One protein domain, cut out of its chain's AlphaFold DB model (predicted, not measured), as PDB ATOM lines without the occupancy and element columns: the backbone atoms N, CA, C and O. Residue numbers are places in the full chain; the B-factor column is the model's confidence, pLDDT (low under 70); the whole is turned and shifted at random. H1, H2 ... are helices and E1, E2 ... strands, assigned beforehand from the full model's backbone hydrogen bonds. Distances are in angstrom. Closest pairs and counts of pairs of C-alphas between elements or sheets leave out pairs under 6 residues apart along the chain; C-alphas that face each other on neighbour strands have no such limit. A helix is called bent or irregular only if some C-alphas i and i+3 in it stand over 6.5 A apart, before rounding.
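This is residues 12 to 77 of the 90 residues of an uncharacterized protein of Lentisphaerae bacterium RIFOXYC12_FULL_60_16 (UniProt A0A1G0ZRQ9). A small, strongly twisted three-stranded sheet packs on the first part of one long helix, H1, whose residues 54 to 77 stick out as a free arm. The 66 printed residues include E1, E2, E3, then H1; the antiparallel sheet runs E1 E2 E3, class mixed. The whole is extended, radius of gyration of the C-alphas 17.9 A, spans 59 by 26 by 20 A.

Start at E2, residues 22 to 31, in a meander, each strand the antiparallel neighbour of the one before. It forms hairpins with E1, residues 12 to 16 (N 13 to O 26, 2.8 A), and E3, residues 34 to 40 (N 27 to O 38, 2.8 A). H1, residues 42 to 77, is on one face, making two layers, 6.5 A in height over the sheet; on the local plane it runs only just slantwise to E2, at 33 degrees. The closest C-alphas of E1 and H1, Leu 12 and Arg 49, are 6.4 A apart. H1 is irregular, C-alphas 43 and 46 being 7.3 A apart; 30 of 32 O i to N i+4 pairs are within hydrogen-bond range.

Find C-alpha 12 at (37.707, -16.119, -44.290), where E1 begins; E2 spans 25.6 A, E3 19.1 A, and H1 runs 53.2 A to C-alpha 77 at (53.360, -44.347, -16.483).

The C-alphas farthest apart, Lys 19 and Leu 77, are 59.9 A apart; the printed part has no cut, and no printed residue is under 70 in pLDDT.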
ATOM      1  N   LEU A  12      38.002 -17.086 -43.246       95.94
ATOM      2  CA  LEU A  12      37.707 -16.119 -44.290       95.94
ATOM      3  C   LEU A  12      36.787 -16.768 -45.332       95.94
ATOM      4  O   LEU A  12      37.139 -17.784 -45.929       95.94
ATOM      5  N   SER A  13      35.610 -16.192 -45.566       93.56
ATOM      6  CA  SER A  13      34.641 -16.713 -46.534       93.56
ATOM      7  C   SER A  13      34.165 -15.640 -47.517       93.56
ATOM      8  O   SER A  13      34.042 -14.463 -47.156       93.56
ATOM      9  N   PRO A  14      33.898 -16.011 -48.782       93.25
ATOM     10  CA  PRO A  14      33.366 -15.075 -49.755       93.25
ATOM     11  C   PRO A  14      31.915 -14.735 -49.411       93.25
ATOM     12  O   PRO A  14      31.106 -15.597 -49.056       93.25
ATOM     13  N   ARG A  15      31.563 -13.463 -49.564       90.69
ATOM     14  CA  ARG A  15      30.183 -12.993 -49.529       90.69
ATOM     15  C   ARG A  15      29.635 -13.025 -50.949       90.69
ATOM     16  O   ARG A  15      30.231 -12.452 -51.858       90.69
ATOM     17  N   LYS A  16      28.511 -13.713 -51.129       91.19
ATOM     18  CA  LYS A  16      27.804 -13.808 -52.407       91.19
ATOM     19  C   LYS A  16      26.555 -12.935 -52.371       91.19
ATOM     20  O   LYS A  16      25.920 -12.814 -51.323       91.19
ATOM     21  N   ASP A  17      26.229 -12.309 -53.494       89.56
ATOM     22  CA  ASP A  17      24.938 -11.657 -53.696       89.56
ATOM     23  C   ASP A  17      23.832 -12.682 -54.008       89.56
ATOM     24  O   ASP A  17      24.077 -13.889 -54.092       89.56
ATOM     25  N   SER A  18      22.597 -12.205 -54.187       89.81
ATOM     26  CA  SER A  18      21.443 -13.050 -54.530       89.81
ATOM     27  C   SER A  18      21.576 -13.765 -55.879       89.81
ATOM     28  O   SER A  18      20.846 -14.718 -56.131       89.81
ATOM     29  N   LYS A  19      22.513 -13.339 -56.736       90.69
ATOM     30  CA  LYS A  19      22.824 -13.952 -58.035       90.69
ATOM     31  C   LYS A  19      24.032 -14.895 -57.956       90.69
ATOM     32  O   LYS A  19      24.475 -15.409 -58.978       90.69
ATOM     33  N   GLY A  20      24.579 -15.120 -56.759       87.81
ATOM     34  CA  GLY A  20      25.732 -15.987 -56.524       87.81
ATOM     35  C   GLY A  20      27.090 -15.353 -56.843       87.81
ATOM     36  O   GLY A  20      28.115 -16.013 -56.657       87.81
ATOM     37  N   LYS A  21      27.135 -14.084 -57.273       89.38
ATOM     38  CA  LYS A  21      28.382 -13.374 -57.568       89.38
ATOM     39  C   LYS A  21      29.057 -12.954 -56.268       89.38
ATOM     40  O   LYS A  21      28.418 -12.433 -55.355       89.38
ATOM     41  N   ILE A  22      30.371 -13.162 -56.188       89.19
ATOM     42  CA  ILE A  22      31.164 -12.712 -55.042       89.19
ATOM     43  C   ILE A  22      31.203 -11.182 -55.054       89.19
ATOM     44  O   ILE A  22      31.665 -10.576 -56.020       89.19
ATOM     45  N   ASN A  23      30.713 -10.565 -53.981       88.25
ATOM     46  CA  ASN A  23      30.664  -9.111 -53.809       88.25
ATOM     47  C   ASN A  23      31.512  -8.615 -52.627       88.25
ATOM     48  O   ASN A  23      31.461  -7.439 -52.274       88.25
ATOM     49  N   GLY A  24      32.284  -9.505 -52.003       90.94
ATOM     50  CA  GLY A  24      33.191  -9.168 -50.916       90.94
ATOM     51  C   GLY A  24      33.634 -10.398 -50.138       90.94
ATOM     52  O   GLY A  24      33.329 -11.531 -50.510       90.94
ATOM     53  N   TRP A  25      34.323 -10.160 -49.029       95.56
ATOM     54  CA  TRP A  25      34.795 -11.199 -48.122       95.56
ATOM     55  C   TRP A  25      34.395 -10.865 -46.692       95.56
ATOM     56  O   TRP A  25      34.229  -9.699 -46.321       95.56
ATOM     57  N   LYS A  26      34.211 -11.904 -45.884       95.56
ATOM     58  CA  LYS A  26      33.928 -11.779 -44.460       95.56
ATOM     59  C   LYS A  26      34.822 -12.721 -43.667       95.56
ATOM     60  O   LYS A  26      35.009 -13.870 -44.051       95.56
ATOM     61  N   LEU A  27      35.352 -12.236 -42.554       96.56
ATOM     62  CA  LEU A  27      36.037 -13.045 -41.558       96.56
ATOM     63  C   LEU A  27      35.014 -13.465 -40.505       96.56
ATOM     64  O   LEU A  27      34.325 -12.613 -39.942       96.56
ATOM     65  N   GLN A  28      34.905 -14.763 -40.261       95.75
ATOM     66  CA  GLN A  28      33.995 -15.347 -39.283       95.75
ATOM     67  C   GLN A  28      34.806 -16.013 -38.177       95.75
ATOM     68  O   GLN A  28      35.722 -16.773 -38.469       95.75
ATOM     69  N   ARG A  29      34.482 -15.753 -36.911       95.25
ATOM     70  CA  ARG A  29      35.140 -16.406 -35.774       95.25
ATOM     71  C   ARG A  29      34.143 -16.676 -34.659       95.25
ATOM     72  O   ARG A  29      33.277 -15.848 -34.386       95.25
ATOM     73  N   TRP A  30      34.299 -17.802 -33.976       93.69
ATOM     74  CA  TRP A  30      33.559 -18.056 -32.745       93.69
ATOM     75  C   TRP A  30      34.181 -17.260 -31.597       93.69
ATOM     76  O   TRP A  30      35.386 -17.335 -31.370       93.69
ATOM     77  N   HIS A  31      33.380 -16.463 -30.897       92.94
ATOM     78  CA  HIS A  31      33.841 -15.651 -29.776       92.94
ATOM     79  C   HIS A  31      32.671 -15.372 -28.830       92.94
ATOM     80  O   HIS A  31      31.591 -14.997 -29.277       92.94
ATOM     81  N   ASN A  32      32.869 -15.552 -27.521       92.38
ATOM     82  CA  ASN A  32      31.827 -15.380 -26.496       92.38
ATOM     83  C   ASN A  32      30.522 -16.147 -26.798       92.38
ATOM     84  O   ASN A  32      29.427 -15.594 -26.706       92.38
ATOM     85  N   GLY A  33      30.638 -17.414 -27.206       95.62
ATOM     86  CA  GLY A  33      29.483 -18.295 -27.417       95.62
ATOM     87  C   GLY A  33      28.650 -18.005 -28.670       95.62
ATOM     88  O   GLY A  33      27.584 -18.589 -28.826       95.62
ATOM     89  N   HIS A  34      29.107 -17.127 -29.564       95.44
ATOM     90  CA  HIS A  34      28.423 -16.846 -30.824       95.44
ATOM     91  C   HIS A  34      29.412 -16.615 -31.968       95.44
ATOM     92  O   HIS A  34      30.609 -16.391 -31.767       95.44
ATOM     93  N   ASN A  35      28.901 -16.655 -33.198       94.62
ATOM     94  CA  ASN A  35      29.691 -16.376 -34.388       94.62
ATOM     95  C   ASN A  35      29.766 -14.862 -34.644       94.62
ATOM     96  O   ASN A  35      28.757 -14.219 -34.935       94.62
ATOM     97  N   GLN A  36      30.967 -14.300 -34.571       95.88
ATOM     98  CA  GLN A  36      31.256 -12.920 -34.943       95.88
ATOM     99  C   GLN A  36      31.689 -12.858 -36.403       95.88
ATOM    100  O   GLN A  36      32.572 -13.596 -36.833       95.88
ATOM    101  N   THR A  37      31.091 -11.947 -37.167       95.19
ATOM    102  CA  THR A  37      31.407 -11.745 -38.585       95.19
ATOM    103  C   THR A  37      31.863 -10.308 -38.823       95.19
ATOM    104  O   THR A  37      31.190  -9.372 -38.398       95.19
ATOM    105  N   ARG A  38      32.976 -10.121 -39.539       94.38
ATOM    106  CA  ARG A  38      33.503  -8.808 -39.937       94.38
ATOM    107  C   ARG A  38      33.727  -8.757 -41.446       94.38
ATOM    108  O   ARG A  38      34.228  -9.717 -42.020       94.38
ATOM    109  N   TYR A  39      33.375  -7.643 -42.084       95.12
ATOM    110  CA  TYR A  39      33.714  -7.399 -43.488       95.12
ATOM    111  C   TYR A  39      35.227  -7.206 -43.665       95.12
ATOM    112  O   TYR A  39      35.866  -6.560 -42.836       95.12
ATOM    113  N   VAL A  40      35.779  -7.751 -44.750       93.81
ATOM    114  CA  VAL A  40      37.192  -7.604 -45.114       93.81
ATOM    115  C   VAL A  40      37.288  -6.814 -46.424       93.81
ATOM    116  O   VAL A  40      36.767  -7.282 -47.443       93.81
ATOM    117  N   PRO A  41      37.931  -5.630 -46.418       91.19
ATOM    118  CA  PRO A  41      38.212  -4.875 -47.637       91.19
ATOM    119  C   PRO A  41      39.061  -5.689 -48.615       91.19
ATOM    120  O   PRO A  41      39.938  -6.435 -48.187       91.19
ATOM    121  N   GLY A  42      38.840  -5.509 -49.922       89.50
ATOM    122  CA  GLY A  42      39.521  -6.272 -50.980       89.50
ATOM    123  C   GLY A  42      41.050  -6.284 -50.855       89.50
ATOM    124  O   GLY A  42      41.665  -7.341 -50.953       89.50
ATOM    125  N   GLU A  43      41.642  -5.133 -50.539       92.69
ATOM    126  CA  GLU A  43      43.092  -4.950 -50.359       92.69
ATOM    127  C   GLU A  43      43.676  -5.780 -49.205       92.69
ATOM    128  O   GLU A  43      44.858  -6.110 -49.206       92.69
ATOM    129  N   GLN A  44      42.848  -6.143 -48.221       91.50
ATOM    130  CA  GLN A  44      43.263  -6.881 -47.028       91.50
ATOM    131  C   GLN A  44      42.945  -8.379 -47.116       91.50
ATOM    132  O   GLN A  44      43.301  -9.135 -46.218       91.50
ATOM    133  N   VAL A  45      42.271  -8.838 -48.174       93.44
ATOM    134  CA  VAL A  45      41.833 -10.240 -48.294       93.44
ATOM    135  C   VAL A  45      43.021 -11.192 -48.242       93.44
ATOM    136  O   VAL A  45      42.963 -12.192 -47.533       93.44
ATOM    137  N   GLU A  46      44.100 -10.864 -48.950       93.00
ATOM    138  CA  GLU A  46      45.257 -11.749 -49.065       93.00
ATOM    139  C   GLU A  46      46.021 -11.863 -47.742       93.00
ATOM    140  O   GLU A  46      46.281 -12.968 -47.270       93.00
ATOM    141  N   ILE A  47      46.287 -10.738 -47.072       92.50
ATOM    142  CA  ILE A  47      46.937 -10.762 -45.756       92.50
ATOM    143  C   ILE A  47      46.062 -11.463 -44.710       92.50
ATOM    144  O   ILE A  47      46.574 -12.193 -43.859       92.50
ATOM    145  N   VAL A  48      44.734 -11.301 -44.791       94.06
ATOM    146  CA  VAL A  48      43.821 -11.987 -43.874       94.06
ATOM    147  C   VAL A  48      43.803 -13.489 -44.129       94.06
ATOM    148  O   VAL A  48      43.836 -14.256 -43.170       94.06
ATOM    149  N   ARG A  49      43.801 -13.908 -45.399       94.50
ATOM    150  CA  ARG A  49      43.880 -15.317 -45.796       94.50
ATOM    151  C   ARG A  49      45.151 -15.966 -45.258       94.50
ATOM    152  O   ARG A  49      45.067 -16.976 -44.568       94.50
ATOM    153  N   GLN A  50      46.305 -15.347 -45.502       93.12
ATOM    154  CA  GLN A  50      47.587 -15.848 -45.004       93.12
ATOM    155  C   GLN A  50      47.570 -16.020 -43.482       93.12
ATOM    156  O   GLN A  50      48.043 -17.031 -42.964       93.12
ATOM    157  N   GLY A  51      46.965 -15.071 -42.761       93.75
ATOM    158  CA  GLY A  51      46.870 -15.161 -41.311       93.75
ATOM    159  C   GLY A  51      45.890 -16.213 -40.791       93.75
ATOM    160  O   GLY A  51      46.159 -16.823 -39.753       93.75
ATOM    161  N   THR A  52      44.782 -16.463 -41.497       94.75
ATOM    162  CA  THR A  52      43.866 -17.563 -41.152       94.75
ATOM    163  C   THR A  52      44.486 -18.925 -41.434       94.75
ATOM    164  O   THR A  52      44.353 -19.830 -40.613       94.75
ATOM    165  N   ASP A  53      45.221 -19.057 -42.538       91.69
ATOM    166  CA  ASP A  53      45.880 -20.309 -42.918       91.69
ATOM    167  C   ASP A  53      47.018 -20.639 -41.941       91.69
ATOM    168  O   ASP A  53      47.104 -21.760 -41.436       91.69
ATOM    169  N   GLY A  54      47.833 -19.642 -41.575       90.38
ATOM    170  CA  GLY A  54      48.863 -19.794 -40.545       90.38
ATOM    171  C   GLY A  54      48.283 -20.169 -39.177       90.38
ATOM    172  O   GLY A  54      48.846 -21.009 -38.475       90.38
ATOM    173  N   CYS A  55      47.121 -19.615 -38.812       91.25
ATOM    174  CA  CYS A  55      46.423 -19.997 -37.586       91.25
ATOM    175  C   CYS A  55      45.999 -21.474 -37.605       91.25
ATOM    176  O   CYS A  55      46.181 -22.168 -36.608       91.25
ATOM    177  N   GLN A  56      45.458 -21.968 -38.722       90.94
ATOM    178  CA  GLN A  56      45.061 -23.376 -38.855       90.94
ATOM    179  C   GLN A  56      46.266 -24.315 -38.780       90.94
ATOM    180  O   GLN A  56      46.219 -25.319 -38.072       90.94
ATOM    181  N   GLN A  57      47.364 -23.963 -39.452       91.62
ATOM    182  CA  GLN A  57      48.610 -24.731 -39.398       91.62
ATOM    183  C   GLN A  57      49.168 -24.800 -37.975       91.62
ATOM    184  O   GLN A  57      49.546 -25.874 -37.511       91.62
ATOM    185  N   PHE A  58      49.180 -23.672 -37.262       91.75
ATOM    186  CA  PHE A  58      49.614 -23.634 -35.870       91.75
ATOM    187  C   PHE A  58      48.750 -24.531 -34.978       91.75
ATOM    188  O   PHE A  58      49.294 -25.304 -34.195       91.75
ATOM    189  N   MET A  59      47.422 -24.463 -35.113       93.00
ATOM    190  CA  MET A  59      46.509 -25.297 -34.325       93.00
ATOM    191  C   MET A  59      46.740 -26.789 -34.582       93.00
ATOM    192  O   MET A  59      46.865 -27.548 -33.627       93.00
ATOM    193  N   ALA A  60      46.905 -27.194 -35.844       92.75
ATOM    194  CA  ALA A  60      47.202 -28.583 -36.190       92.75
ATOM    195  C   ALA A  60      48.534 -29.063 -35.582       92.75
ATOM    196  O   ALA A  60      48.615 -30.166 -35.044       92.75
ATOM    197  N   LEU A  61      49.578 -28.226 -35.617       94.69
ATOM    198  CA  LEU A  61      50.862 -28.541 -34.983       94.69
ATOM    199  C   LEU A  61      50.747 -28.625 -33.456       94.69
ATOM    200  O   LEU A  61      51.361 -29.494 -32.838       94.69
ATOM    201  N   ALA A  62      49.964 -27.738 -32.840       92.75
ATOM    202  CA  ALA A  62      49.724 -27.754 -31.403       92.75
ATOM    203  C   ALA A  62      48.972 -29.023 -30.970       92.75
ATOM    204  O   ALA A  62      49.350 -29.647 -29.980       92.75
ATOM    205  N   GLU A  63      47.958 -29.443 -31.731       94.06
ATOM    206  CA  GLU A  63      47.229 -30.697 -31.507       94.06
ATOM    207  C   GLU A  63      48.163 -31.912 -31.593       94.06
ATOM    208  O   GLU A  63      48.213 -32.716 -30.661       94.06
ATOM    209  N   GLN A  64      48.983 -31.994 -32.647       94.06
ATOM    210  CA  GLN A  64      49.981 -33.060 -32.808       94.06
ATOM    211  C   GLN A  64      50.999 -33.085 -31.664       94.06
ATOM    212  O   GLN A  64      51.384 -34.153 -31.182       94.06
ATOM    213  N   TYR A  65      51.444 -31.914 -31.205       93.88
ATOM    214  CA  TYR A  65      52.363 -31.815 -30.077       93.88
ATOM    215  C   TYR A  65      51.739 -32.367 -28.791       93.88
ATOM    216  O   TYR A  65      52.378 -33.151 -28.084       93.88
ATOM    217  N   VAL A  66      50.490 -31.992 -28.493       94.56
ATOM    218  CA  VAL A  66      49.760 -32.487 -27.317       94.56
ATOM    219  C   VAL A  66      49.576 -33.999 -27.389       94.56
ATOM    220  O   VAL A  66      49.823 -34.685 -26.397       94.56
ATOM    221  N   GLU A  67      49.205 -34.535 -28.551       92.25
ATOM    222  CA  GLU A  67      49.074 -35.977 -28.754       92.25
ATOM    223  C   GLU A  67      50.405 -36.699 -28.501       92.25
ATOM    224  O   GLU A  67      50.464 -37.652 -27.720       92.25
ATOM    225  N   CYS A  68      51.499 -36.197 -29.078       92.31
ATOM    226  CA  CYS A  68      52.833 -36.761 -28.896       92.31
ATOM    227  C   CYS A  68      53.258 -36.770 -27.418       92.31
ATOM    228  O   CYS A  68      53.698 -37.799 -26.898       92.31
ATOM    229  N   LYS A  69      53.055 -35.656 -26.700       91.19
ATOM    230  CA  LYS A  69      53.368 -35.557 -25.267       91.19
ATOM    231  C   LYS A  69      52.465 -36.414 -24.388       91.19
ATOM    232  O   LYS A  69      52.949 -36.993 -23.416       91.19
ATOM    233  N   GLY A  70      51.192 -36.564 -24.743       87.50
ATOM    234  CA  GLY A  70      50.292 -37.504 -24.080       87.50
ATOM    235  C   GLY A  70      50.794 -38.945 -24.193       87.50
ATOM    236  O   GLY A  70      50.856 -39.660 -23.195       87.50
ATOM    237  N   GLN A  71      51.240 -39.352 -25.382       82.19
ATOM    238  CA  GLN A  71      51.815 -40.682 -25.609       82.19
ATOM    239  C   GLN A  71      53.120 -40.900 -24.824       82.19
ATOM    240  O   GLN A  71      53.317 -41.970 -24.248       82.19
ATOM    241  N   GLU A  72      54.006 -39.901 -24.756       81.81
ATOM    242  CA  GLU A  72      55.206 -39.952 -23.904       81.81
ATOM    243  C   GLU A  72      54.847 -40.126 -22.415       81.81
ATOM    244  O   GLU A  72      55.445 -40.954 -21.719       81.81
ATOM    245  N   ALA A  73      53.843 -39.392 -21.927       80.50
ATOM    246  CA  ALA A  73      53.384 -39.488 -20.543       80.50
ATOM    247  C   ALA A  73      52.791 -40.873 -20.231       80.50
ATOM    248  O   ALA A  73      53.143 -41.479 -19.218       80.50
ATOM    249  N   LEU A  74      51.961 -41.420 -21.127       78.25
ATOM    250  CA  LEU A  74      51.408 -42.769 -20.985       78.25
ATOM    251  C   LEU A  74      52.506 -43.840 -20.957       78.25
ATOM    252  O   LEU A  74      52.457 -44.735 -20.118       78.25
ATOM    253  N   LYS A  75      53.532 -43.728 -21.810       76.00
ATOM    254  CA  LYS A  75      54.692 -44.639 -21.797       76.00
ATOM    255  C   LYS A  75      55.481 -44.549 -20.491       76.00
ATOM    256  O   LYS A  75      55.913 -45.572 -19.967       76.00
ATOM    257  N   THR A  76      55.626 -43.346 -19.940       72.06
ATOM    258  CA  THR A  76      56.308 -43.128 -18.655       72.06
ATOM    259  C   THR A  76      55.550 -43.793 -17.502       72.06
ATOM    260  O   THR A  76      56.164 -44.444 -16.665       72.06
ATOM    261  N   LEU A  77      54.216 -43.699 -17.487       70.00
ATOM    262  CA  LEU A  77      53.360 -44.347 -16.483       70.00
ATOM    263  C   LEU A  77      53.259 -45.870 -16.668       70.00
ATOM    264  O   LEU A  77      53.114 -46.601 -15.692       70.00
TER     265      LEU A  77